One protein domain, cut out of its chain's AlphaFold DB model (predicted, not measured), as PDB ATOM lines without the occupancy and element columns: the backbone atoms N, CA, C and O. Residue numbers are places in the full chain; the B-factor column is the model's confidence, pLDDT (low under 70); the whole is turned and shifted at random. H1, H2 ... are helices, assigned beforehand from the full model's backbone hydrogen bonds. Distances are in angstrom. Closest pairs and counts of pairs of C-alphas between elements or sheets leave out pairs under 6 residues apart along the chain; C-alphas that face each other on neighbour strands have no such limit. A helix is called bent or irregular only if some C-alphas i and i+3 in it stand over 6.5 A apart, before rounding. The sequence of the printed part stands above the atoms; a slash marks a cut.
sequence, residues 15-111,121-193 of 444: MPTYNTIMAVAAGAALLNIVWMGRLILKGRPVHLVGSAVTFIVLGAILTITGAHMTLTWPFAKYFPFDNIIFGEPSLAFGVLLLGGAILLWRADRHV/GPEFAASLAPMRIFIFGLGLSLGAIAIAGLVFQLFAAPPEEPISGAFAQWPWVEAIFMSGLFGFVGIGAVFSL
ATOM      1  N   MET A  15     186.662  84.823 124.321       71.25
ATOM      2  CA  MET A  15     185.614  85.621 123.673       71.25
ATOM      3  C   MET A  15     185.985  87.112 123.637       71.25
ATOM      4  O   MET A  15     185.350  87.925 124.309       71.25
ATOM      5  N   PRO A  16     187.016  87.506 122.865       74.44
ATOM      6  CA  PRO A  16     187.343  88.915 122.695       74.44
ATOM      7  C   PRO A  16     186.232  89.625 121.909       74.44
ATOM      8  O   PRO A  16     186.114  89.458 120.694       74.44
ATOM      9  N   THR A  17     185.434  90.437 122.602       83.00
ATOM     10  CA  THR A  17     184.446  91.344 122.007       83.00
ATOM     11  C   THR A  17     184.912  92.791 122.156       83.00
ATOM     12  O   THR A  17     185.495  93.184 123.167       83.00
ATOM     13  N   TYR A  18     184.665  93.607 121.131       90.62
ATOM     14  CA  TYR A  18     185.047  95.027 121.118       90.62
ATOM     15  C   TYR A  18     183.824  95.953 121.057       90.62
ATOM     16  O   TYR A  18     183.930  97.111 120.649       90.62
ATOM     17  N   ASN A  19     182.663  95.454 121.489       89.69
ATOM     18  CA  ASN A  19     181.359  96.099 121.318       89.69
ATOM     19  C   ASN A  19     181.347  97.546 121.824       89.69
ATOM     20  O   ASN A  19     180.838  98.427 121.138       89.69
ATOM     21  N   THR A  20     181.960  97.824 122.979       90.62
ATOM     22  CA  THR A  20     181.979  99.173 123.563       90.62
ATOM     23  C   THR A  20     182.686 100.188 122.664       90.62
ATOM     24  O   THR A  20     182.105 101.218 122.322       90.62
ATOM     25  N   ILE A  21     183.930  99.917 122.252       95.12
ATOM     26  CA  ILE A  21     184.691 100.860 121.420       95.12
ATOM     27  C   ILE A  21     184.112 100.947 120.005       95.12
ATOM     28  O   ILE A  21     184.077 102.032 119.427       95.12
ATOM     29  N   MET A  22     183.587  99.838 119.477       95.69
ATOM     30  CA  MET A  22     182.906  99.807 118.184       95.69
ATOM     31  C   MET A  22     181.630 100.647 118.201       95.69
ATOM     32  O   MET A  22     181.445 101.475 117.314       95.69
ATOM     33  N   ALA A  23     180.784 100.511 119.225       93.69
ATOM     34  CA  ALA A  23     179.557 101.292 119.359       93.69
ATOM     35  C   ALA A  23     179.849 102.795 119.474       93.69
ATOM     36  O   ALA A  23     179.215 103.604 118.794       93.69
ATOM     37  N   VAL A  24     180.853 103.176 120.273       96.62
ATOM     38  CA  VAL A  24     181.282 104.577 120.403       96.62
ATOM     39  C   VAL A  24     181.814 105.111 119.072       96.62
ATOM     40  O   VAL A  24     181.408 106.193 118.641       96.62
ATOM     41  N   ALA A  25     182.682 104.357 118.394       98.19
ATOM     42  CA  ALA A  25     183.255 104.774 117.119       98.19
ATOM     43  C   ALA A  25     182.189 104.890 116.017       98.19
ATOM     44  O   ALA A  25     182.165 105.883 115.287       98.19
ATOM     45  N   ALA A  26     181.271 103.924 115.933       97.50
ATOM     46  CA  ALA A  26     180.165 103.940 114.983       97.50
ATOM     47  C   ALA A  26     179.212 105.113 115.247       97.50
ATOM     48  O   ALA A  26     178.883 105.856 114.322       97.50
ATOM     49  N   GLY A  27     178.827 105.338 116.507       96.62
ATOM     50  CA  GLY A  27     177.980 106.463 116.901       96.62
ATOM     51  C   GLY A  27     178.610 107.816 116.564       96.62
ATOM     52  O   GLY A  27     177.967 108.659 115.937       96.62
ATOM     53  N   ALA A  28     179.889 108.011 116.901       98.12
ATOM     54  CA  ALA A  28     180.622 109.232 116.570       98.12
ATOM     55  C   ALA A  28     180.716 109.458 115.050       98.12
ATOM     56  O   ALA A  28     180.533 110.582 114.576       98.12
ATOM     57  N   ALA A  29     180.944 108.396 114.274       98.12
ATOM     58  CA  ALA A  29     181.021 108.479 112.822       98.12
ATOM     59  C   ALA A  29     179.666 108.841 112.196       98.12
ATOM     60  O   ALA A  29     179.606 109.730 111.345       98.12
ATOM     61  N   LEU A  30     178.574 108.219 112.650       96.81
ATOM     62  CA  LEU A  30     177.215 108.533 112.197       96.81
ATOM     63  C   LEU A  30     176.832 109.984 112.521       96.81
ATOM     64  O   LEU A  30     176.325 110.694 111.651       96.81
ATOM     65  N   LEU A  31     177.128 110.458 113.735       96.81
ATOM     66  CA  LEU A  31     176.908 111.857 114.113       96.81
ATOM     67  C   LEU A  31     177.709 112.818 113.229       96.81
ATOM     68  O   LEU A  31     177.167 113.837 112.800       96.81
ATOM     69  N   ASN A  32     178.964 112.486 112.911       97.12
ATOM     70  CA  ASN A  32     179.791 113.295 112.019       97.12
ATOM     71  C   ASN A  32     179.221 113.341 110.589       97.12
ATOM     72  O   ASN A  32     179.124 114.419 110.005       97.12
ATOM     73  N   ILE A  33     178.761 112.206 110.045       95.06
ATOM     74  CA  ILE A  33     178.091 112.149 108.732       95.06
ATOM     75  C   ILE A  33     176.853 113.055 108.720       95.06
ATOM     76  O   ILE A  33     176.694 113.869 107.809       95.06
ATOM     77  N   VAL A  34     175.996 112.963 109.742       94.69
ATOM     78  CA  VAL A  34     174.783 113.789 109.850       94.69
ATOM     79  C   VAL A  34     175.138 115.269 109.983       94.69
ATOM     80  O   VAL A  34     174.534 116.111 109.317       94.69
ATOM     81  N   TRP A  35     176.116 115.610 110.821       96.19
ATOM     82  CA  TRP A  35     176.553 116.990 111.014       96.19
ATOM     83  C   TRP A  35     177.100 117.596 109.719       96.19
ATOM     84  O   TRP A  35     176.655 118.668 109.304       96.19
ATOM     85  N   MET A  36     177.997 116.875 109.043       94.62
ATOM     86  CA  MET A  36     178.557 117.267 107.754       94.62
ATOM     87  C   MET A  36     177.458 117.442 106.701       94.62
ATOM     88  O   MET A  36     177.387 118.492 106.066       94.62
ATOM     89  N   GLY A  37     176.542 116.478 106.578       91.06
ATOM     90  CA  GLY A  37     175.403 116.571 105.665       91.06
ATOM     91  C   GLY A  37     174.532 117.801 105.936       91.06
ATOM     92  O   GLY A  37     174.159 118.514 105.009       91.06
ATOM     93  N   ARG A  38     174.269 118.131 107.208       93.50
ATOM     94  CA  ARG A  38     173.514 119.343 107.579       93.50
ATOM     95  C   ARG A  38     174.234 120.638 107.214       93.50
ATOM     96  O   ARG A  38     173.551 121.620 106.929       93.50
ATOM     97  N   LEU A  39     175.565 120.679 107.270       92.31
ATOM     98  CA  LEU A  39     176.330 121.854 106.851       92.31
ATOM     99  C   LEU A  39     176.281 122.030 105.331       92.31
ATOM    100  O   LEU A  39     175.972 123.133 104.882       92.31
ATOM    101  N   ILE A  40     176.468 120.942 104.575       89.56
ATOM    102  CA  ILE A  40     176.362 120.932 103.106       89.56
ATOM    103  C   ILE A  40     174.970 121.409 102.674       89.56
ATOM    104  O   ILE A  40     174.854 122.364 101.916       89.56
ATOM    105  N   LEU A  41     173.902 120.838 103.245       88.69
ATOM    106  CA  LEU A  41     172.518 121.216 102.920       88.69
ATOM    107  C   LEU A  41     172.176 122.676 103.251       88.69
ATOM    108  O   LEU A  41     171.239 123.234 102.689       88.69
ATOM    109  N   LYS A  42     172.900 123.297 104.186       90.25
ATOM    110  CA  LYS A  42     172.716 124.707 104.557       90.25
ATOM    111  C   LYS A  42     173.646 125.654 103.795       90.25
ATOM    112  O   LYS A  42     173.656 126.838 104.127       90.25
ATOM    113  N   GLY A  43     174.455 125.149 102.859       87.56
ATOM    114  CA  GLY A  43     175.483 125.934 102.169       87.56
ATOM    115  C   GLY A  43     176.510 126.541 103.128       87.56
ATOM    116  O   GLY A  43     177.024 127.627 102.883       87.56
ATOM    117  N   ARG A  44     176.754 125.899 104.278       88.06
ATOM    118  CA  ARG A  44     177.742 126.368 105.256       88.06
ATOM    119  C   ARG A  44     179.116 125.789 104.921       88.06
ATOM    120  O   ARG A  44     179.179 124.644 104.476       88.06
ATOM    121  N   PRO A  45     180.207 126.528 105.190       86.81
ATOM    122  CA  PRO A  45     181.549 126.014 104.962       86.81
ATOM    123  C   PRO A  45     181.780 124.743 105.789       86.81
ATOM    124  O   PRO A  45     181.452 124.687 106.978       86.81
ATOM    125  N   VAL A  46     182.339 123.719 105.143       90.62
ATOM    126  CA  VAL A  46     182.701 122.439 105.759       90.62
ATOM    127  C   VAL A  46     184.213 122.295 105.725       90.62
ATOM    128  O   VAL A  46     184.829 122.407 104.670       90.62
ATOM    129  N   HIS A  47     184.814 121.993 106.872       91.88
ATOM    130  CA  HIS A  47     186.234 121.660 106.947       91.88
ATOM    131  C   HIS A  47     186.451 120.202 106.522       91.88
ATOM    132  O   HIS A  47     186.441 119.296 107.359       91.88
ATOM    133  N   LEU A  48     186.646 119.976 105.220       92.50
ATOM    134  CA  LEU A  48     186.787 118.636 104.636       92.50
ATOM    135  C   LEU A  48     187.956 117.853 105.247       92.50
ATOM    136  O   LEU A  48     187.799 116.672 105.552       92.50
ATOM    137  N   VAL A  49     189.088 118.516 105.514       94.94
ATOM    138  CA  VAL A  49     190.248 117.896 106.182       94.94
ATOM    139  C   VAL A  49     189.897 117.393 107.584       94.94
ATOM    140  O   VAL A  49     190.250 116.269 107.932       94.94
ATOM    141  N   GLY A  50     189.170 118.182 108.383       95.25
ATOM    142  CA  GLY A  50     188.773 117.784 109.739       95.25
ATOM    143  C   GLY A  50     187.847 116.564 109.730       95.25
ATOM    144  O   GLY A  50     188.038 115.618 110.500       95.25
ATOM    145  N   SER A  51     186.892 116.541 108.796       95.75
ATOM    146  CA  SER A  51     186.026 115.379 108.579       95.75
ATOM    147  C   SER A  51     186.810 114.156 108.099       95.75
ATOM    148  O   SER A  51     186.570 113.057 108.595       95.75
ATOM    149  N   ALA A  52     187.779 114.337 107.195       96.62
ATOM    150  CA  ALA A  52     188.621 113.257 106.688       96.62
ATOM    151  C   ALA A  52     189.459 112.617 107.804       96.62
ATOM    152  O   ALA A  52     189.442 111.398 107.941       96.62
ATOM    153  N   VAL A  53     190.127 113.414 108.647       97.88
ATOM    154  CA  VAL A  53     190.895 112.902 109.799       97.88
ATOM    155  C   VAL A  53     189.990 112.111 110.744       97.88
ATOM    156  O   VAL A  53     190.334 111.001 111.147       97.88
ATOM    157  N   THR A  54     188.797 112.636 111.035       98.06
ATOM    158  CA  THR A  54     187.809 111.945 111.876       98.06
ATOM    159  C   THR A  54     187.398 110.602 111.266       98.06
ATOM    160  O   THR A  54     187.364 109.589 111.961       98.06
ATOM    161  N   PHE A  55     187.127 110.560 109.959       98.12
ATOM    162  CA  PHE A  55     186.777 109.327 109.252       98.12
ATOM    163  C   PHE A  55     187.927 108.316 109.216       98.12
ATOM    164  O   PHE A  55     187.664 107.124 109.338       98.12
ATOM    165  N   ILE A  56     189.186 108.759 109.109       98.38
ATOM    166  CA  ILE A  56     190.350 107.860 109.171       98.38
ATOM    167  C   ILE A  56     190.424 107.183 110.532       98.38
ATOM    168  O   ILE A  56     190.520 105.962 110.597       98.38
ATOM    169  N   VAL A  57     190.372 107.963 111.615       98.56
ATOM    170  CA  VAL A  57     190.528 107.431 112.975       98.56
ATOM    171  C   VAL A  57     189.388 106.473 113.314       98.56
ATOM    172  O   VAL A  57     189.635 105.333 113.704       98.56
ATOM    173  N   LEU A  58     188.139 106.906 113.123       98.62
ATOM    174  CA  LEU A  58     186.971 106.080 113.436       98.62
ATOM    175  C   LEU A  58     186.856 104.878 112.491       98.62
ATOM    176  O   LEU A  58     186.554 103.772 112.936       98.62
ATOM    177  N   GLY A  59     187.153 105.075 111.204       98.44
ATOM    178  CA  GLY A  59     187.176 104.014 110.205       98.44
ATOM    179  C   GLY A  59     188.221 102.949 110.517       98.44
ATOM    180  O   GLY A  59     187.896 101.770 110.498       98.44
ATOM    181  N   ALA A  60     189.440 103.340 110.897       98.62
ATOM    182  CA  ALA A  60     190.497 102.400 111.266       98.62
ATOM    183  C   ALA A  60     190.126 101.568 112.501       98.62
ATOM    184  O   ALA A  60     190.302 100.350 112.482       98.62
ATOM    185  N   ILE A  61     189.564 102.197 113.543       98.44
ATOM    186  CA  ILE A  61     189.085 101.489 114.740       98.44
ATOM    187  C   ILE A  61     188.051 100.431 114.346       98.44
ATOM    188  O   ILE A  61     188.216  99.260 114.691       98.44
ATOM    189  N   LEU A  62     187.022 100.820 113.588       98.31
ATOM    190  CA  LEU A  62     185.936  99.930 113.171       98.31
ATOM    191  C   LEU A  62     186.403  98.825 112.220       98.31
ATOM    192  O   LEU A  62     185.992  97.679 112.367       98.31
ATOM    193  N   THR A  63     187.288  99.137 111.274       98.44
ATOM    194  CA  THR A  63     187.838  98.150 110.341       98.44
ATOM    195  C   THR A  63     188.687  97.119 111.066       98.44
ATOM    196  O   THR A  63     188.514  95.936 110.813       98.44
ATOM    197  N   ILE A  64     189.581  97.526 111.972       98.06
ATOM    198  CA  ILE A  64     190.470  96.582 112.666       98.06
ATOM    199  C   ILE A  64     189.670  95.697 113.628       98.06
ATOM    200  O   ILE A  64     189.790  94.474 113.585       98.06
ATOM    201  N   THR A  65     188.835  96.302 114.476       97.06
ATOM    202  CA  THR A  65     188.033  95.560 115.465       97.06
ATOM    203  C   THR A  65     186.954  94.702 114.801       97.06
ATOM    204  O   THR A  65     186.806  93.531 115.150       97.06
ATOM    205  N   GLY A  66     186.277  95.237 113.781       96.56
ATOM    206  CA  GLY A  66     185.315  94.505 112.963       96.56
ATOM    207  C   GLY A  66     185.965  93.353 112.202       96.56
ATOM    208  O   GLY A  66     185.478  92.234 112.288       96.56
ATOM    209  N   ALA A  67     187.108  93.577 111.539       96.94
ATOM    210  CA  ALA A  67     187.842  92.513 110.847       96.94
ATOM    211  C   ALA A  67     188.263  91.402 111.804       96.94
ATOM    212  O   ALA A  67     188.113  90.232 111.466       96.94
ATOM    213  N   HIS A  68     188.757  91.752 112.993       95.06
ATOM    214  CA  HIS A  68     189.093  90.757 114.000       95.06
ATOM    215  C   HIS A  68     187.870  89.894 114.325       95.06
ATOM    216  O   HIS A  68     187.928  88.688 114.130       95.06
ATOM    217  N   MET A  69     186.740  90.494 114.718       93.69
ATOM    218  CA  MET A  69     185.521  89.742 115.053       93.69
ATOM    219  C   MET A  69     184.983  88.925 113.866       93.69
ATOM    220  O   MET A  69     184.640  87.757 114.039       93.69
ATOM    221  N   THR A  70     184.980  89.483 112.650       94.12
ATOM    222  CA  THR A  70     184.543  88.788 111.428       94.12
ATOM    223  C   THR A  70     185.444  87.601 111.065       94.12
ATOM    224  O   THR A  70     184.959  86.591 110.566       94.12
ATOM    225  N   LEU A  71     186.753  87.684 111.305       94.06
ATOM    226  CA  LEU A  71     187.683  86.603 110.966       94.06
ATOM    227  C   LEU A  71     187.796  85.551 112.071       94.06
ATOM    228  O   LEU A  71     188.099  84.395 111.779       94.06
ATOM    229  N   THR A  72     187.557  85.922 113.330       90.69
ATOM    230  CA  THR A  72     187.707  85.002 114.464       90.69
ATOM    231  C   THR A  72     186.424  84.269 114.836       90.69
ATOM    232  O   THR A  72     186.507  83.238 115.502       90.69
ATOM    233  N   TRP A  73     185.240  84.735 114.419       85.75
ATOM    234  CA  TRP A  73     183.979  84.094 114.820       85.75
ATOM    235  C   TRP A  73     183.826  82.623 114.425       85.75
ATOM    236  O   TRP A  73     183.262  81.897 115.242       85.75
ATOM    237  N   PRO A  74     184.341  82.121 113.278       87.19
ATOM    238  CA  PRO A  74     184.234  80.694 112.964       87.19
ATOM    239  C   PRO A  74     184.979  79.810 113.972       87.19
ATOM    240  O   PRO A  74     184.700  78.618 114.080       87.19
ATOM    241  N   PHE A  75     185.924  80.394 114.714       83.81
ATOM    242  CA  PHE A  75     186.698  79.730 115.759       83.81
ATOM    243  C   PHE A  75     186.138  79.982 117.165       83.81
ATOM    244  O   PHE A  75     186.576  79.338 118.120       83.81
ATOM    245  N   ALA A  76     185.174  80.895 117.315       79.25
ATOM    246  CA  ALA A  76     184.545  81.177 118.594       79.25
ATOM    247  C   ALA A  76     183.609  80.023 118.977       79.25
ATOM    248  O   ALA A  76     182.649  79.704 118.279       79.25
ATOM    249  N   LYS A  77     183.891  79.387 120.116       76.00
ATOM    250  CA  LYS A  77     183.117  78.237 120.612       76.00
ATOM    251  C   LYS A  77     181.729  78.629 121.141       76.00
ATOM    252  O   LYS A  77     180.845  77.779 121.221       76.00
ATOM    253  N   TYR A  78     181.545  79.898 121.496       73.62
ATOM    254  CA  TYR A  78     180.338  80.433 122.119       73.62
ATOM    255  C   TYR A  78     179.952  81.760 121.443       73.62
ATOM    256  O   TYR A  78     180.832  82.526 121.058       73.62
ATOM    257  N   PHE A  79     178.646  82.005 121.283       74.25
ATOM    258  CA  PHE A  79     178.059  83.258 120.766       74.25
ATOM    259  C   PHE A  79     178.610  83.773 119.411       74.25
ATOM    260  O   PHE A  79     178.939  84.951 119.278       74.25
ATOM    261  N   PRO A  80     178.670  82.945 118.345       84.19
ATOM    262  CA  PRO A  80     179.160  83.397 117.036       84.19
ATOM    263  C   PRO A  80     178.292  84.503 116.410       84.19
ATOM    264  O   PRO A  80     178.774  85.263 115.573       84.19
ATOM    265  N   PHE A  81     177.021  84.609 116.812       85.62
ATOM    266  CA  PHE A  81     176.090  85.580 116.248       85.62
ATOM    267  C   PHE A  81     176.448  87.029 116.599       85.62
ATOM    268  O   PHE A  81     176.273  87.890 115.742       85.62
ATOM    269  N   ASP A  82     177.008  87.309 117.781       87.25
ATOM    270  CA  ASP A  82     177.420  88.670 118.159       87.25
ATOM    271  C   ASP A  82     178.518  89.184 117.230       87.25
ATOM    272  O   ASP A  82     178.487  90.316 116.749       87.25
ATOM    273  N   ASN A  83     179.461  88.311 116.883       89.56
ATOM    274  CA  ASN A  83     180.531  88.661 115.963       89.56
ATOM    275  C   ASN A  83     180.036  88.904 114.537       89.56
ATOM    276  O   ASN A  83     180.611  89.727 113.827       89.56
ATOM    277  N   ILE A  84     178.964  88.233 114.124       91.50
ATOM    278  CA  ILE A  84     178.335  88.476 112.824       91.50
ATOM    279  C   ILE A  84     177.571  89.806 112.865       91.50
ATOM    280  O   ILE A  84     177.793  90.666 112.020       91.50
ATOM    281  N   ILE A  85     176.719  90.010 113.875       93.31
ATOM    282  CA  ILE A  85     175.827  91.175 113.981       93.31
ATOM    283  C   ILE A  85     176.598  92.477 114.230       93.31
ATOM    284  O   ILE A  85     176.219  93.521 113.702       93.31
ATOM    285  N   PHE A  86     177.681  92.441 115.007       93.19
ATOM    286  CA  PHE A  86     178.480  93.632 115.303       93.19
ATOM    287  C   PHE A  86     179.729  93.733 114.431       93.19
ATOM    288  O   PHE A  86     180.054  94.825 113.956       93.19
ATOM    289  N   GLY A  87     180.421  92.617 114.192       94.69
ATOM    290  CA  GLY A  87     181.690  92.589 113.465       94.69
ATOM    291  C   GLY A  87     181.537  92.937 111.991       94.69
ATOM    292  O   GLY A  87     182.166  93.891 111.529       94.69
ATOM    293  N   GLU A  88     180.668  92.231 111.261       96.00
ATOM    294  CA  GLU A  88     180.542  92.422 109.809       96.00
ATOM    295  C   GLU A  88     180.032  93.824 109.432       96.00
ATOM    296  O   GLU A  88     180.662  94.471 108.583       96.00
ATOM    297  N   PRO A  89     178.976  94.373 110.072       96.75
ATOM    298  CA  PRO A  89     178.538  95.733 109.776       96.75
ATOM    299  C   PRO A  89     179.588  96.779 110.133       96.75
ATOM    300  O   PRO A  89     179.772  97.733 109.377       96.75
ATOM    301  N   SER A  90     180.310  96.602 111.242       97.19
ATOM    302  CA  SER A  90     181.362  97.541 111.646       97.19
ATOM    303  C   SER A  90     182.560  97.497 110.711       97.19
ATOM    304  O   SER A  90     183.088  98.550 110.364       97.19
ATOM    305  N   LEU A  91     182.957  96.311 110.240       97.75
ATOM    306  CA  LEU A  91     183.994  96.167 109.225       97.75
ATOM    307  C   LEU A  91     183.603  96.920 107.951       97.75
ATOM    308  O   LEU A  91     184.364  97.762 107.467       97.75
ATOM    309  N   ALA A  92     182.405  96.649 107.431       97.62
ATOM    310  CA  ALA A  92     181.914  97.280 106.216       97.62
ATOM    311  C   ALA A  92     181.791  98.805 106.375       97.62
ATOM    312  O   ALA A  92     182.244  99.558 105.512       97.62
ATOM    313  N   PHE A  93     181.249  99.273 107.501       97.81
ATOM    314  CA  PHE A  93     181.129 100.698 107.792       97.81
ATOM    315  C   PHE A  93     182.495 101.373 107.962       97.81
ATOM    316  O   PHE A  93     182.720 102.446 107.404       97.81
ATOM    317  N   GLY A  94     183.441 100.730 108.647       98.19
ATOM    318  CA  GLY A  94     184.807 101.225 108.802       98.19
ATOM    319  C   GLY A  94     185.524 101.395 107.462       98.19
ATOM    320  O   GLY A  94     186.100 102.449 107.196       98.19
ATOM    321  N   VAL A  95     185.408 100.408 106.565       98.12
ATOM    322  CA  VAL A  95     185.995 100.482 105.216       98.12
ATOM    323  C   VAL A  95     185.371 101.620 104.404       98.12
ATOM    324  O   VAL A  95     186.087 102.355 103.721       98.12
ATOM    325  N   LEU A  96     184.053 101.820 104.514       96.94
ATOM    326  CA  LEU A  96     183.370 102.947 103.875       96.94
ATOM    327  C   LEU A  96     183.854 104.298 104.411       96.94
ATOM    328  O   LEU A  96     184.055 105.219 103.620       96.94
ATOM    329  N   LEU A  97     184.091 104.422 105.719       97.81
ATOM    330  CA  LEU A  97     184.653 105.638 106.313       97.81
ATOM    331  C   LEU A  97     186.075 105.902 105.815       97.81
ATOM    332  O   LEU A  97     186.377 107.032 105.437       97.81
ATOM    333  N   LEU A  98     186.925 104.876 105.737       98.19
ATOM    334  CA  LEU A  98     188.280 105.004 105.192       98.19
ATOM    335  C   LEU A  98     188.262 105.452 103.723       98.19
ATOM    336  O   LEU A  98     188.981 106.378 103.347       98.19
ATOM    337  N   GLY A  99     187.393 104.857 102.899       96.00
ATOM    338  CA  GLY A  99     187.181 105.299 101.519       96.00
ATOM    339  C   GLY A  99     186.668 106.740 101.445       96.00
ATOM    340  O   GLY A  99     187.200 107.556 100.690       96.00
ATOM    341  N   GLY A 100     185.691 107.083 102.286       94.62
ATOM    342  CA  GLY A 100     185.147 108.432 102.414       94.62
ATOM    343  C   GLY A 100     186.205 109.459 102.817       94.62
ATOM    344  O   GLY A 100     186.231 110.555 102.263       94.62
ATOM    345  N   ALA A 101     187.129 109.103 103.708       96.69
ATOM    346  CA  ALA A 101     188.221 109.979 104.101       96.69
ATOM    347  C   ALA A 101     189.167 110.297 102.940       96.69
ATOM    348  O   ALA A 101     189.547 111.454 102.758       96.69
ATOM    349  N   ILE A 102     189.519 109.292 102.131       95.75
ATOM    350  CA  ILE A 102     190.354 109.489 100.938       95.75
ATOM    351  C   ILE A 102     189.643 110.422  99.952       95.75
ATOM    352  O   ILE A 102     190.274 111.322  99.396       95.75
ATOM    353  N   LEU A 103     188.334 110.243  99.751       93.12
ATOM    354  CA  LEU A 103     187.540 111.108  98.874       93.12
ATOM    355  C   LEU A 103     187.477 112.548  99.392       93.12
ATOM    356  O   LEU A 103     187.736 113.469  98.623       93.12
ATOM    357  N   LEU A 104     187.207 112.751 100.685       93.00
ATOM    358  CA  LEU A 104     187.175 114.079 101.307       93.00
ATOM    359  C   LEU A 104     188.535 114.780 101.223       93.00
ATOM    360  O   LEU A 104     188.605 115.956 100.871       93.00
ATOM    361  N   TRP A 105     189.622 114.052 101.475       94.19
ATOM    362  CA  TRP A 105     190.978 114.586 101.368       94.19
ATOM    363  C   TRP A 105     191.353 114.972  99.933       94.19
ATOM    364  O   TRP A 105     192.057 115.956  99.710       94.19
ATOM    365  N   ARG A 106     190.878 114.218  98.933       92.12
ATOM    366  CA  ARG A 106     191.064 114.577  97.521       92.12
ATOM    367  C   ARG A 106     190.200 115.766  97.118       92.12
ATOM    368  O   ARG A 106     190.696 116.610  96.375       92.12
ATOM    369  N   ALA A 107     188.959 115.832  97.592       88.12
ATOM    370  CA  ALA A 107     188.039 116.928  97.308       88.12
ATOM    371  C   ALA A 107     188.598 118.266  97.812       88.12
ATOM    372  O   ALA A 107     188.621 119.229  97.056       88.12
ATOM    373  N   ASP A 108     189.167 118.291  99.019       87.19
ATOM    374  CA  ASP A 108     189.801 119.482  99.607       87.19
ATOM    375  C   ASP A 108     190.863 120.124  98.695       87.19
ATOM    376  O   ASP A 108     190.951 121.341  98.594       87.19
ATOM    377  N   ARG A 109     191.618 119.314  97.939       86.25
ATOM    378  CA  ARG A 109     192.647 119.813  97.007       86.25
ATOM    379  C   ARG A 109     192.097 120.442  95.728       86.25
ATOM    380  O   ARG A 109     192.844 121.140  95.050       86.25
ATOM    381  N   HIS A 110     190.862 120.119  95.355       80.44
ATOM    382  CA  HIS A 110     190.261 120.569  94.097       80.44
ATOM    383  C   HIS A 110     189.346 121.774  94.285       80.44
ATOM    384  O   HIS A 110     189.020 122.411  93.291       80.44
ATOM    385  N   VAL A 111     188.958 122.104  95.522       75.56
ATOM    386  CA  VAL A 111     188.169 123.300  95.825       75.56
ATOM    387  C   VAL A 111     189.098 124.520  95.758       75.56
ATOM    388  O   VAL A 111     189.967 124.668  96.621       75.56
ATOM    389  N   GLY A 121     178.136 119.231  97.286       81.81
ATOM    390  CA  GLY A 121     177.180 118.139  97.470       81.81
ATOM    391  C   GLY A 121     177.050 117.223  96.245       81.81
ATOM    392  O   GLY A 121     177.272 116.015  96.380       81.81
ATOM    393  N   PRO A 122     176.724 117.755  95.051       82.62
ATOM    394  CA  PRO A 122     176.549 116.958  93.838       82.62
ATOM    395  C   PRO A 122     177.808 116.195  93.405       82.62
ATOM    396  O   PRO A 122     177.719 115.012  93.071       82.62
ATOM    397  N   GLU A 123     178.987 116.824  93.452       82.31
ATOM    398  CA  GLU A 123     180.258 116.182  93.078       82.31
ATOM    399  C   GLU A 123     180.618 115.036  94.033       82.31
ATOM    400  O   GLU A 123     181.029 113.947  93.609       82.31
ATOM    401  N   PHE A 124     180.400 115.244  95.333       82.31
ATOM    402  CA  PHE A 124     180.600 114.206  96.337       82.31
ATOM    403  C   PHE A 124     179.609 113.044  96.153       82.31
ATOM    404  O   PHE A 124     180.002 111.876  96.155       82.31
ATOM    405  N   ALA A 125     178.331 113.345  95.905       84.75
ATOM    406  CA  ALA A 125     177.295 112.339  95.661       84.75
ATOM    407  C   ALA A 125     177.520 111.537  94.364       84.75
ATOM    408  O   ALA A 125     177.156 110.355  94.299       84.75
ATOM    409  N   ALA A 126     178.116 112.158  93.340       86.25
ATOM    410  CA  ALA A 126     178.540 111.492  92.112       86.25
ATOM    411  C   ALA A 126     179.734 110.559  92.364       86.25
ATOM    412  O   ALA A 126     179.747 109.429  91.877       86.25
ATOM    413  N   SER A 127     180.687 110.977  93.201       87.50
ATOM    414  CA  SER A 127     181.852 110.162  93.576       87.50
ATOM    415  C   SER A 127     181.466 108.893  94.348       87.50
ATOM    416  O   SER A 127     182.123 107.862  94.221       87.50
ATOM    417  N   LEU A 128     180.367 108.937  95.109       87.56
ATOM    418  CA  LEU A 128     179.820 107.779  95.825       87.56
ATOM    419  C   LEU A 128     178.895 106.896  94.972       87.56
ATOM    420  O   LEU A 128     178.436 105.861  95.456       87.56
ATOM    421  N   ALA A 129     178.624 107.254  93.709       89.25
ATOM    422  CA  ALA A 129     177.701 106.516  92.843       89.25
ATOM    423  C   ALA A 129     178.008 105.006  92.707       89.25
ATOM    424  O   ALA A 129     177.072 104.209  92.806       89.25
ATOM    425  N   PRO A 130     179.272 104.562  92.567       89.81
ATOM    426  CA  PRO A 130     179.583 103.133  92.472       89.81
ATOM    427  C   PRO A 130     179.322 102.360  93.773       89.81
ATOM    428  O   PRO A 130     179.018 101.171  93.742       89.81
ATOM    429  N   MET A 131     179.410 103.031  94.926       91.50
ATOM    430  CA  MET A 131     179.219 102.418  96.249       91.50
ATOM    431  C   MET A 131     177.748 102.298  96.648       91.50
ATOM    432  O   MET A 131     177.431 101.670  97.656       91.50
ATOM    433  N   ARG A 132     176.833 102.859  95.851       91.50
ATOM    434  CA  ARG A 132     175.403 102.897  96.166       91.50
ATOM    435  C   ARG A 132     174.806 101.511  96.358       91.50
ATOM    436  O   ARG A 132     174.124 101.280  97.345       91.50
ATOM    437  N   ILE A 133     175.100 100.572  95.460       93.19
ATOM    438  CA  ILE A 133     174.550  99.214  95.564       93.19
ATOM    439  C   ILE A 133     175.018  98.503  96.840       93.19
ATOM    440  O   ILE A 133     174.241  97.797  97.478       93.19
ATOM    441  N   PHE A 134     176.262  98.752  97.250       94.81
ATOM    442  CA  PHE A 134     176.831  98.186  98.465       94.81
ATOM    443  C   PHE A 134     176.201  98.798  99.722       94.81
ATOM    444  O   PHE A 134     175.750  98.066 100.596       94.81
ATOM    445  N   ILE A 135     176.090 100.130  99.786       94.94
ATOM    446  CA  ILE A 135     175.442 100.836 100.904       94.94
ATOM    447  C   ILE A 135     173.960 100.439 101.011       94.94
ATOM    448  O   ILE A 135     173.456 100.255 102.116       94.94
ATOM    449  N   PHE A 136     173.272 100.246  99.882       95.38
ATOM    450  CA  PHE A 136     171.890  99.767  99.856       95.38
ATOM    451  C   PHE A 136     171.778  98.355 100.436       95.38
ATOM    452  O   PHE A 136     170.945  98.114 101.308       95.38
ATOM    453  N   GLY A 137     172.642  97.434  99.993       96.12
ATOM    454  CA  GLY A 137     172.698  96.071 100.521       96.12
ATOM    455  C   GLY A 137     172.989  96.039 102.023       96.12
ATOM    456  O   GLY A 137     172.327  95.308 102.755       96.12
ATOM    457  N   LEU A 138     173.905  96.892 102.492       96.31
ATOM    458  CA  LEU A 138     174.195  97.069 103.916       96.31
ATOM    459  C   LEU A 138     172.979  97.623 104.670       96.31
ATOM    460  O   LEU A 138     172.647  97.151 105.749       96.31
ATOM    461  N   GLY A 139     172.248  98.576 104.093       96.50
ATOM    462  CA  GLY A 139     171.009  99.078 104.685       96.50
ATOM    463  C   GLY A 139     169.941  97.991 104.855       96.50
ATOM    464  O   GLY A 139     169.310  97.901 105.910       96.50
ATOM    465  N   LEU A 140     169.782  97.121 103.852       97.06
ATOM    466  CA  LEU A 140     168.880  95.969 103.932       97.06
ATOM    467  C   LEU A 140     169.338  94.938 104.970       97.06
ATOM    468  O   LEU A 140     168.495  94.405 105.693       97.06
ATOM    469  N   SER A 141     170.643  94.674 105.081       97.06
ATOM    470  CA  SER A 141     171.161  93.746 106.092       97.06
ATOM    471  C   SER A 141     170.936  94.271 107.510       97.06
ATOM    472  O   SER A 141     170.481  93.514 108.364       97.06
ATOM    473  N   LEU A 142     171.126  95.573 107.755       97.19
ATOM    474  CA  LEU A 142     170.799  96.190 109.046       97.19
ATOM    475  C   LEU A 142     169.299  96.121 109.362       97.19
ATOM    476  O   LEU A 142     168.923  95.885 110.508       97.19
ATOM    477  N   GLY A 143     168.436  96.267 108.352       97.06
ATOM    478  CA  GLY A 143     166.996  96.052 108.506       97.06
ATOM    479  C   GLY A 143     166.654  94.612 108.904       97.06
ATOM    480  O   GLY A 143     165.842  94.393 109.801       97.06
ATOM    481  N   ALA A 144     167.312  93.623 108.290       97.06
ATOM    482  CA  ALA A 144     167.146  92.218 108.655       97.06
ATOM    483  C   ALA A 144     167.632  91.931 110.087       97.06
ATOM    484  O   ALA A 144     166.930  91.257 110.841       97.06
ATOM    485  N   ILE A 145     168.779  92.494 110.486       96.12
ATOM    486  CA  ILE A 145     169.307  92.419 111.857       96.12
ATOM    487  C   ILE A 145     168.316  93.028 112.853       96.12
ATOM    488  O   ILE A 145     168.036  92.422 113.884       96.12
ATOM    489  N   ALA A 146     167.734  94.189 112.541       97.06
ATOM    490  CA  ALA A 146     166.743  94.830 113.399       97.06
ATOM    491  C   ALA A 146     165.513  93.936 113.628       97.06
ATOM    492  O   ALA A 146     165.084  93.754 114.769       97.06
ATOM    493  N   ILE A 147     164.976  93.330 112.562       97.00
ATOM    494  CA  ILE A 147     163.840  92.398 112.652       97.00
ATOM    495  C   ILE A 147     164.227  91.163 113.471       97.00
ATOM    496  O   ILE A 147     163.494  90.780 114.382       97.00
ATOM    497  N   ALA A 148     165.387  90.567 113.190       95.44
ATOM    498  CA  ALA A 148     165.883  89.415 113.933       95.44
ATOM    499  C   ALA A 148     166.049  89.739 115.427       95.44
ATOM    500  O   ALA A 148     165.649  88.940 116.270       95.44
ATOM    501  N   GLY A 149     166.558  90.929 115.760       93.88
ATOM    502  CA  GLY A 149     166.711  91.392 117.139       93.88
ATOM    503  C   GLY A 149     165.391  91.485 117.903       93.88
ATOM    504  O   GLY A 149     165.351  91.131 119.076       93.88
ATOM    505  N   LEU A 150     164.293  91.856 117.235       95.19
ATOM    506  CA  LEU A 150     162.961  91.897 117.849       95.19
ATOM    507  C   LEU A 150     162.346  90.499 117.992       95.19
ATOM    508  O   LEU A 150     161.731  90.205 119.013       95.19
ATOM    509  N   VAL A 151     162.493  89.645 116.972       95.12
ATOM    510  CA  VAL A 151     161.885  88.301 116.940       95.12
ATOM    511  C   VAL A 151     162.585  87.345 117.904       95.12
ATOM    512  O   VAL A 151     161.922  86.576 118.594       95.12
ATOM    513  N   PHE A 152     163.915  87.391 117.949       92.81
ATOM    514  CA  PHE A 152     164.739  86.451 118.710       92.81
ATOM    515  C   PHE A 152     165.335  87.048 119.985       92.81
ATOM    516  O   PHE A 152     166.038  86.335 120.692       92.81
ATOM    517  N   GLN A 153     165.080  88.330 120.274       92.19
ATOM    518  CA  GLN A 153     165.657  89.034 121.426       92.19
ATOM    519  C   GLN A 153     167.190  88.910 121.474       92.19
ATOM    520  O   GLN A 153     167.777  88.766 122.541       92.19
ATOM    521  N   LEU A 154     167.844  88.975 120.304       88.00
ATOM    522  CA  LEU A 154     169.297  88.775 120.152       88.00
ATOM    523  C   LEU A 154     170.144  89.755 120.974       88.00
ATOM    524  O   LEU A 154     171.324  89.509 121.173       88.00
ATOM    525  N   PHE A 155     169.548  90.858 121.424       88.62
ATOM    526  CA  PHE A 155     170.214  91.906 122.190       88.62
ATOM    527  C   PHE A 155     169.872  91.881 123.681       88.62
ATOM    528  O   PHE A 155     170.134  92.863 124.358       88.62
ATOM    529  N   ALA A 156     169.235  90.825 124.192       88.00
ATOM    530  CA  ALA A 156     168.969  90.721 125.622       88.00
ATOM    531  C   ALA A 156     170.281  90.459 126.374       88.00
ATOM    532  O   ALA A 156     170.871  89.385 126.233       88.00
ATOM    533  N   ALA A 157     170.727  91.428 127.171       83.12
ATOM    534  CA  ALA A 157     171.954  91.287 127.929       83.12
ATOM    535  C   ALA A 157     171.812  90.299 129.095       83.12
ATOM    536  O   ALA A 157     170.778  90.259 129.778       83.12
ATOM    537  N   PRO A 158     172.867  89.517 129.369       81.81
ATOM    538  CA  PRO A 158     172.914  88.680 130.548       81.81
ATOM    539  C   PRO A 158     173.022  89.534 131.833       81.81
ATOM    540  O   PRO A 158     173.588  90.633 131.805       81.81
ATOM    541  N   PRO A 159     172.496  89.056 132.980       84.69
ATOM    542  CA  PRO A 159     172.504  89.796 134.249       84.69
ATOM    543  C   PRO A 159     173.895  90.199 134.752       84.69
ATOM    544  O   PRO A 159     174.014  91.111 135.566       84.69
ATOM    545  N   GLU A 160     174.941  89.506 134.304       84.56
ATOM    546  CA  GLU A 160     176.329  89.738 134.697       84.56
ATOM    547  C   GLU A 160     176.933  91.008 134.075       84.56
ATOM    548  O   GLU A 160     177.984  91.469 134.527       84.56
ATOM    549  N   GLU A 161     176.299  91.591 133.053       80.00
ATOM    550  CA  GLU A 161     176.786  92.829 132.453       80.00
ATOM    551  C   GLU A 161     176.502  94.051 133.343       80.00
ATOM    552  O   GLU A 161     175.420  94.182 133.913       80.00
ATOM    553  N   PRO A 162     177.443  95.004 133.450       77.94
ATOM    554  CA  PRO A 162     177.389  96.041 134.477       77.94
ATOM    555  C   PRO A 162     176.185  96.988 134.351       77.94
ATOM    556  O   PRO A 162     175.535  97.282 135.350       77.94
ATOM    557  N   ILE A 163     175.903  97.502 133.147       80.50
ATOM    558  CA  ILE A 163     174.845  98.508 132.918       80.50
ATOM    559  C   ILE A 163     173.614  97.865 132.278       80.50
ATOM    560  O   ILE A 163     172.492  98.073 132.732       80.50
ATOM    561  N   SER A 164     173.825  97.084 131.226       80.00
ATOM    562  CA  SER A 164     172.790  96.367 130.479       80.00
ATOM    563  C   SER A 164     172.145  95.254 131.316       80.00
ATOM    564  O   SER A 164     170.922  95.117 131.308       80.00
ATOM    565  N   GLY A 165     172.911  94.574 132.179       84.06
ATOM    566  CA  GLY A 165     172.389  93.557 133.099       84.06
ATOM    567  C   GLY A 165     171.369  94.090 134.115       84.06
ATOM    568  O   GLY A 165     170.479  93.353 134.539       84.06
ATOM    569  N   ALA A 166     171.381  95.392 134.433       87.75
ATOM    570  CA  ALA A 166     170.345  96.013 135.270       87.75
ATOM    571  C   ALA A 166     168.944  95.972 134.619       87.75
ATOM    572  O   ALA A 166     167.921  96.038 135.309       87.75
ATOM    573  N   PHE A 167     168.890  95.836 133.292       88.06
ATOM    574  CA  PHE A 167     167.666  95.688 132.512       88.06
ATOM    575  C   PHE A 167     167.395  94.239 132.092       88.06
ATOM    576  O   PHE A 167     166.423  94.012 131.376       88.06
ATOM    577  N   ALA A 168     168.151  93.252 132.591       88.50
ATOM    578  CA  ALA A 168     167.981  91.840 132.229       88.50
ATOM    579  C   ALA A 168     166.562  91.303 132.507       88.50
ATOM    580  O   ALA A 168     166.069  90.409 131.827       88.50
ATOM    581  N   GLN A 169     165.861  91.887 133.483       91.69
ATOM    582  CA  GLN A 169     164.460  91.575 133.799       91.69
ATOM    583  C   GLN A 169     163.442  92.123 132.770       91.69
ATOM    584  O   GLN A 169     162.283  91.713 132.771       91.69
ATOM    585  N   TRP A 170     163.864  93.026 131.877       92.06
ATOM    586  CA  TRP A 170     163.060  93.653 130.821       92.06
ATOM    587  C   TRP A 170     163.713  93.472 129.432       92.06
ATOM    588  O   TRP A 170     163.990  94.466 128.754       92.06
ATOM    589  N   PRO A 171     163.914  92.230 128.947       89.69
ATOM    590  CA  PRO A 171     164.683  91.951 127.722       89.69
ATOM    591  C   PRO A 171     164.133  92.654 126.468       89.69
ATOM    592  O   PRO A 171     164.870  92.987 125.542       89.69
ATOM    593  N   TRP A 172     162.832  92.950 126.448       92.75
ATOM    594  CA  TRP A 172     162.188  93.687 125.361       92.75
ATOM    595  C   TRP A 172     162.673  95.133 125.218       92.75
ATOM    596  O   TRP A 172     162.686  95.646 124.105       92.75
ATOM    597  N   VAL A 173     163.058  95.801 126.309       91.88
ATOM    598  CA  VAL A 173     163.483  97.213 126.267       91.88
ATOM    599  C   VAL A 173     164.788  97.332 125.485       91.88
ATOM    600  O   VAL A 173     164.882  98.140 124.561       91.88
ATOM    601  N   GLU A 174     165.769  96.494 125.814       88.81
ATOM    602  CA  GLU A 174     167.072  96.487 125.152       88.81
ATOM    603  C   GLU A 174     166.967  96.011 123.700       88.81
ATOM    604  O   GLU A 174     167.488  96.669 122.796       88.81
ATOM    605  N   ALA A 175     166.191  94.947 123.456       92.31
ATOM    606  CA  ALA A 175     165.919  94.456 122.110       92.31
ATOM    607  C   ALA A 175     165.280  95.532 121.220       92.31
ATOM    608  O   ALA A 175     165.751  95.762 120.110       92.31
ATOM    609  N   ILE A 176     164.253  96.242 121.704       95.00
ATOM    610  CA  ILE A 176     163.601  97.322 120.946       95.00
ATOM    611  C   ILE A 176     164.569  98.478 120.693       95.00
ATOM    612  O   ILE A 176     164.595  99.013 119.584       95.00
ATOM    613  N   PHE A 177     165.367  98.862 121.689       93.50
ATOM    614  CA  PHE A 177     166.316  99.963 121.553       93.50
ATOM    615  C   PHE A 177     167.398  99.659 120.509       93.50
ATOM    616  O   PHE A 177     167.591 100.438 119.570       93.50
ATOM    617  N   MET A 178     168.059  98.504 120.624       92.69
ATOM    618  CA  MET A 178     169.131  98.095 119.715       92.69
ATOM    619  C   MET A 178     168.606  97.822 118.304       92.69
ATOM    620  O   MET A 178     169.161  98.335 117.330       92.69
ATOM    621  N   SER A 179     167.486  97.104 118.175       95.38
ATOM    622  CA  SER A 179     166.827  96.919 116.879       95.38
ATOM    623  C   SER A 179     166.382  98.241 116.266       95.38
ATOM    624  O   SER A 179     166.512  98.425 115.058       95.38
ATOM    625  N   GLY A 180     165.897  99.184 117.075       96.00
ATOM    626  CA  GLY A 180     165.558 100.530 116.628       96.00
ATOM    627  C   GLY A 180     166.766 101.245 116.029       96.00
ATOM    628  O   GLY A 180     166.671 101.776 114.925       96.00
ATOM    629  N   LEU A 181     167.920 101.202 116.704       94.19
ATOM    630  CA  LEU A 181     169.156 101.819 116.218       94.19
ATOM    631  C   LEU A 181     169.586 101.239 114.861       94.19
ATOM    632  O   LEU A 181     169.784 101.994 113.908       94.19
ATOM    633  N   PHE A 182     169.660  99.909 114.745       95.56
ATOM    634  CA  PHE A 182     169.973  99.242 113.478       95.56
ATOM    635  C   PHE A 182     168.944  99.557 112.389       95.56
ATOM    636  O   PHE A 182     169.317  99.857 111.256       95.56
ATOM    637  N   GLY A 183     167.657  99.555 112.738       97.06
ATOM    638  CA  GLY A 183     166.564  99.858 111.821       97.06
ATOM    639  C   GLY A 183     166.644 101.280 111.272       97.06
ATOM    640  O   GLY A 183     166.574 101.469 110.061       97.06
ATOM    641  N   PHE A 184     166.857 102.287 112.126       96.50
ATOM    642  CA  PHE A 184     166.976 103.682 111.692       96.50
ATOM    643  C   PHE A 184     168.215 103.923 110.831       96.50
ATOM    644  O   PHE A 184     168.127 104.630 109.826       96.50
ATOM    645  N   VAL A 185     169.356 103.321 111.183       96.25
ATOM    646  CA  VAL A 185     170.571 103.408 110.362       96.25
ATOM    647  C   VAL A 185     170.365 102.701 109.021       96.25
ATOM    648  O   VAL A 185     170.718 103.258 107.982       96.25
ATOM    649  N   GLY A 186     169.727 101.527 109.015       96.19
ATOM    650  CA  GLY A 186     169.390 100.782 107.802       96.19
ATOM    651  C   GLY A 186     168.452 101.554 106.872       96.19
ATOM    652  O   GLY A 186     168.728 101.678 105.678       96.19
ATOM    653  N   ILE A 187     167.400 102.165 107.424       95.88
ATOM    654  CA  ILE A 187     166.505 103.086 106.708       95.88
ATOM    655  C   ILE A 187     167.318 104.250 106.132       95.88
ATOM    656  O   ILE A 187     167.247 104.514 104.935       95.88
ATOM    657  N   GLY A 188     168.143 104.913 106.948       93.12
ATOM    658  CA  GLY A 188     169.003 106.006 106.496       93.12
ATOM    659  C   GLY A 188     169.887 105.607 105.312       93.12
ATOM    660  O   GLY A 188     169.938 106.327 104.318       93.12
ATOM    661  N   ALA A 189     170.514 104.431 105.373       93.94
ATOM    662  CA  ALA A 189     171.340 103.895 104.297       93.94
ATOM    663  C   ALA A 189     170.532 103.642 103.013       93.94
ATOM    664  O   ALA A 189     170.922 104.122 101.949       93.94
ATOM    665  N   VAL A 190     169.376 102.978 103.108       94.38
ATOM    666  CA  VAL A 190     168.483 102.717 101.964       94.38
ATOM    667  C   VAL A 190     168.000 104.017 101.309       94.38
ATOM    668  O   VAL A 190     168.051 104.153 100.086       94.38
ATOM    669  N   PHE A 191     167.564 104.997 102.105       90.62
ATOM    670  CA  PHE A 191     166.997 106.245 101.590       90.62
ATOM    671  C   PHE A 191     168.049 107.254 101.128       90.62
ATOM    672  O   PHE A 191     167.767 108.023 100.210       90.62
ATOM    673  N   SER A 192     169.268 107.214 101.678       82.62
ATOM    674  CA  SER A 192     170.385 108.078 101.250       82.62
ATOM    675  C   SER A 192     170.737 107.931  99.765       82.62
ATOM    676  O   SER A 192     171.394 108.792  99.184       82.62
ATOM    677  N   LEU A 193     170.267 106.849  99.145       72.00
ATOM    678  CA  LEU A 193     170.588 106.428  97.792       72.00
ATOM    679  C   LEU A 193     169.439 106.618  96.808       72.00
ATOM    680  O   LEU A 193     169.625 106.345  95.620       72.00
TER     681      LEU A 193
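What this domain is: This is residues 15 to 111 and 121 to 193 of the 444 residues of an uncharacterized protein of Leifsonia rubra CMS 76R (UniProt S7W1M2). Five long helices run roughly lengthwise in an elongated body made of two groups: H1, H2 and H3 form an up-and-down bundle, and H5 and H7 lie side by side, running opposite ways. The groups are only loosely joined, with a gap between H1 and the pair H5 and H7; the short H4 is near one end, and H6 with the long link before it is at the other. The printed part has 170 residues with seven named helices, H1 to H7 in chain order, and no named strand; the class is all helix. The whole is compact, with a radius of gyration of the C-alphas of 17.2 A, and spans 54 by 30 by 29 A.

Where its parts are: H1 is residues 19 to 41, 32.4 A long, beginning at C-alpha 19 at (181.359, 96.099, 121.318). H2 is residues 48 to 75, 40.5 A, irregular where C-alphas 71 and 74 are 7.1 A apart. H3, residues 80 to 110, is the longest helix at 31 residues and measures 45.1 A, ending at C-alpha 110 at (190.261, 120.569, 94.097); it is neither bent nor irregular, but only just, C-alphas 85 and 88 being 6.4 A apart. H4 is residues 121 to 127, 10.0 A. H5 is residues 129 to 152, 35.2 A, irregular where C-alphas 130 and 133 are 7.1 A apart. H6 is residues 164 to 167, 5.6 A. H7 is residues 171 to 191, 29.9 A, ending at C-alpha 191 at (166.997, 106.245, 101.590).

How they stand to each other: H1 and H2 form a helical hairpin and touch, closest at the C-alphas of Ala 25 and Leu 58, 5.4 A, at a shallow tilt of 34 degrees, only just short of steep. H2 and H3 form another, closest at the C-alphas of Gly 59 and Gly 94, 3.9 A, at 26 degrees. H1 touches H3 with residues 19 to 29 alone, closest at the C-alphas of Met 22 and Ser 90, 7.1 A. H3 and H5 only just touch, with 3 pairs of C-alphas within 8 A, the closest being Ile 85 and Ile 145, 7.0 A. H5 and H7 touch, closest at the C-alphas of Gly 139 and Gly 186, 3.9 A, opposite ways at a shallow tilt of 18 degrees. H4 is close to but not clearly touching H3, the C-alphas of Leu 103 and Ser 127 being 7.8 A apart. H6 and H7 only just touch, and only at the corner, with 3 pairs of C-alphas within 8 A, the closest being Phe 167 and Glu 174, 7.4 A. H1 and H7 are apart. Every O i to N i+4 pair is within hydrogen-bond range in H1, H4 and H7, against 22 of 24 in H2, 24 of 27 in H3 and 18 of 20 in H5; H6 is too short for such a pair.

The domain as a whole: The two C-alphas farthest apart are those of His 110 and Gln 169, 55.5 A. Residues 112 to 120 are not printed, and C-alphas 111 and 121 are 12.3 A apart across this cut. The link from H5 to H6, 11 residues, is long. The mean pLDDT of the printed part is 91.7, and no printed residue is under 70.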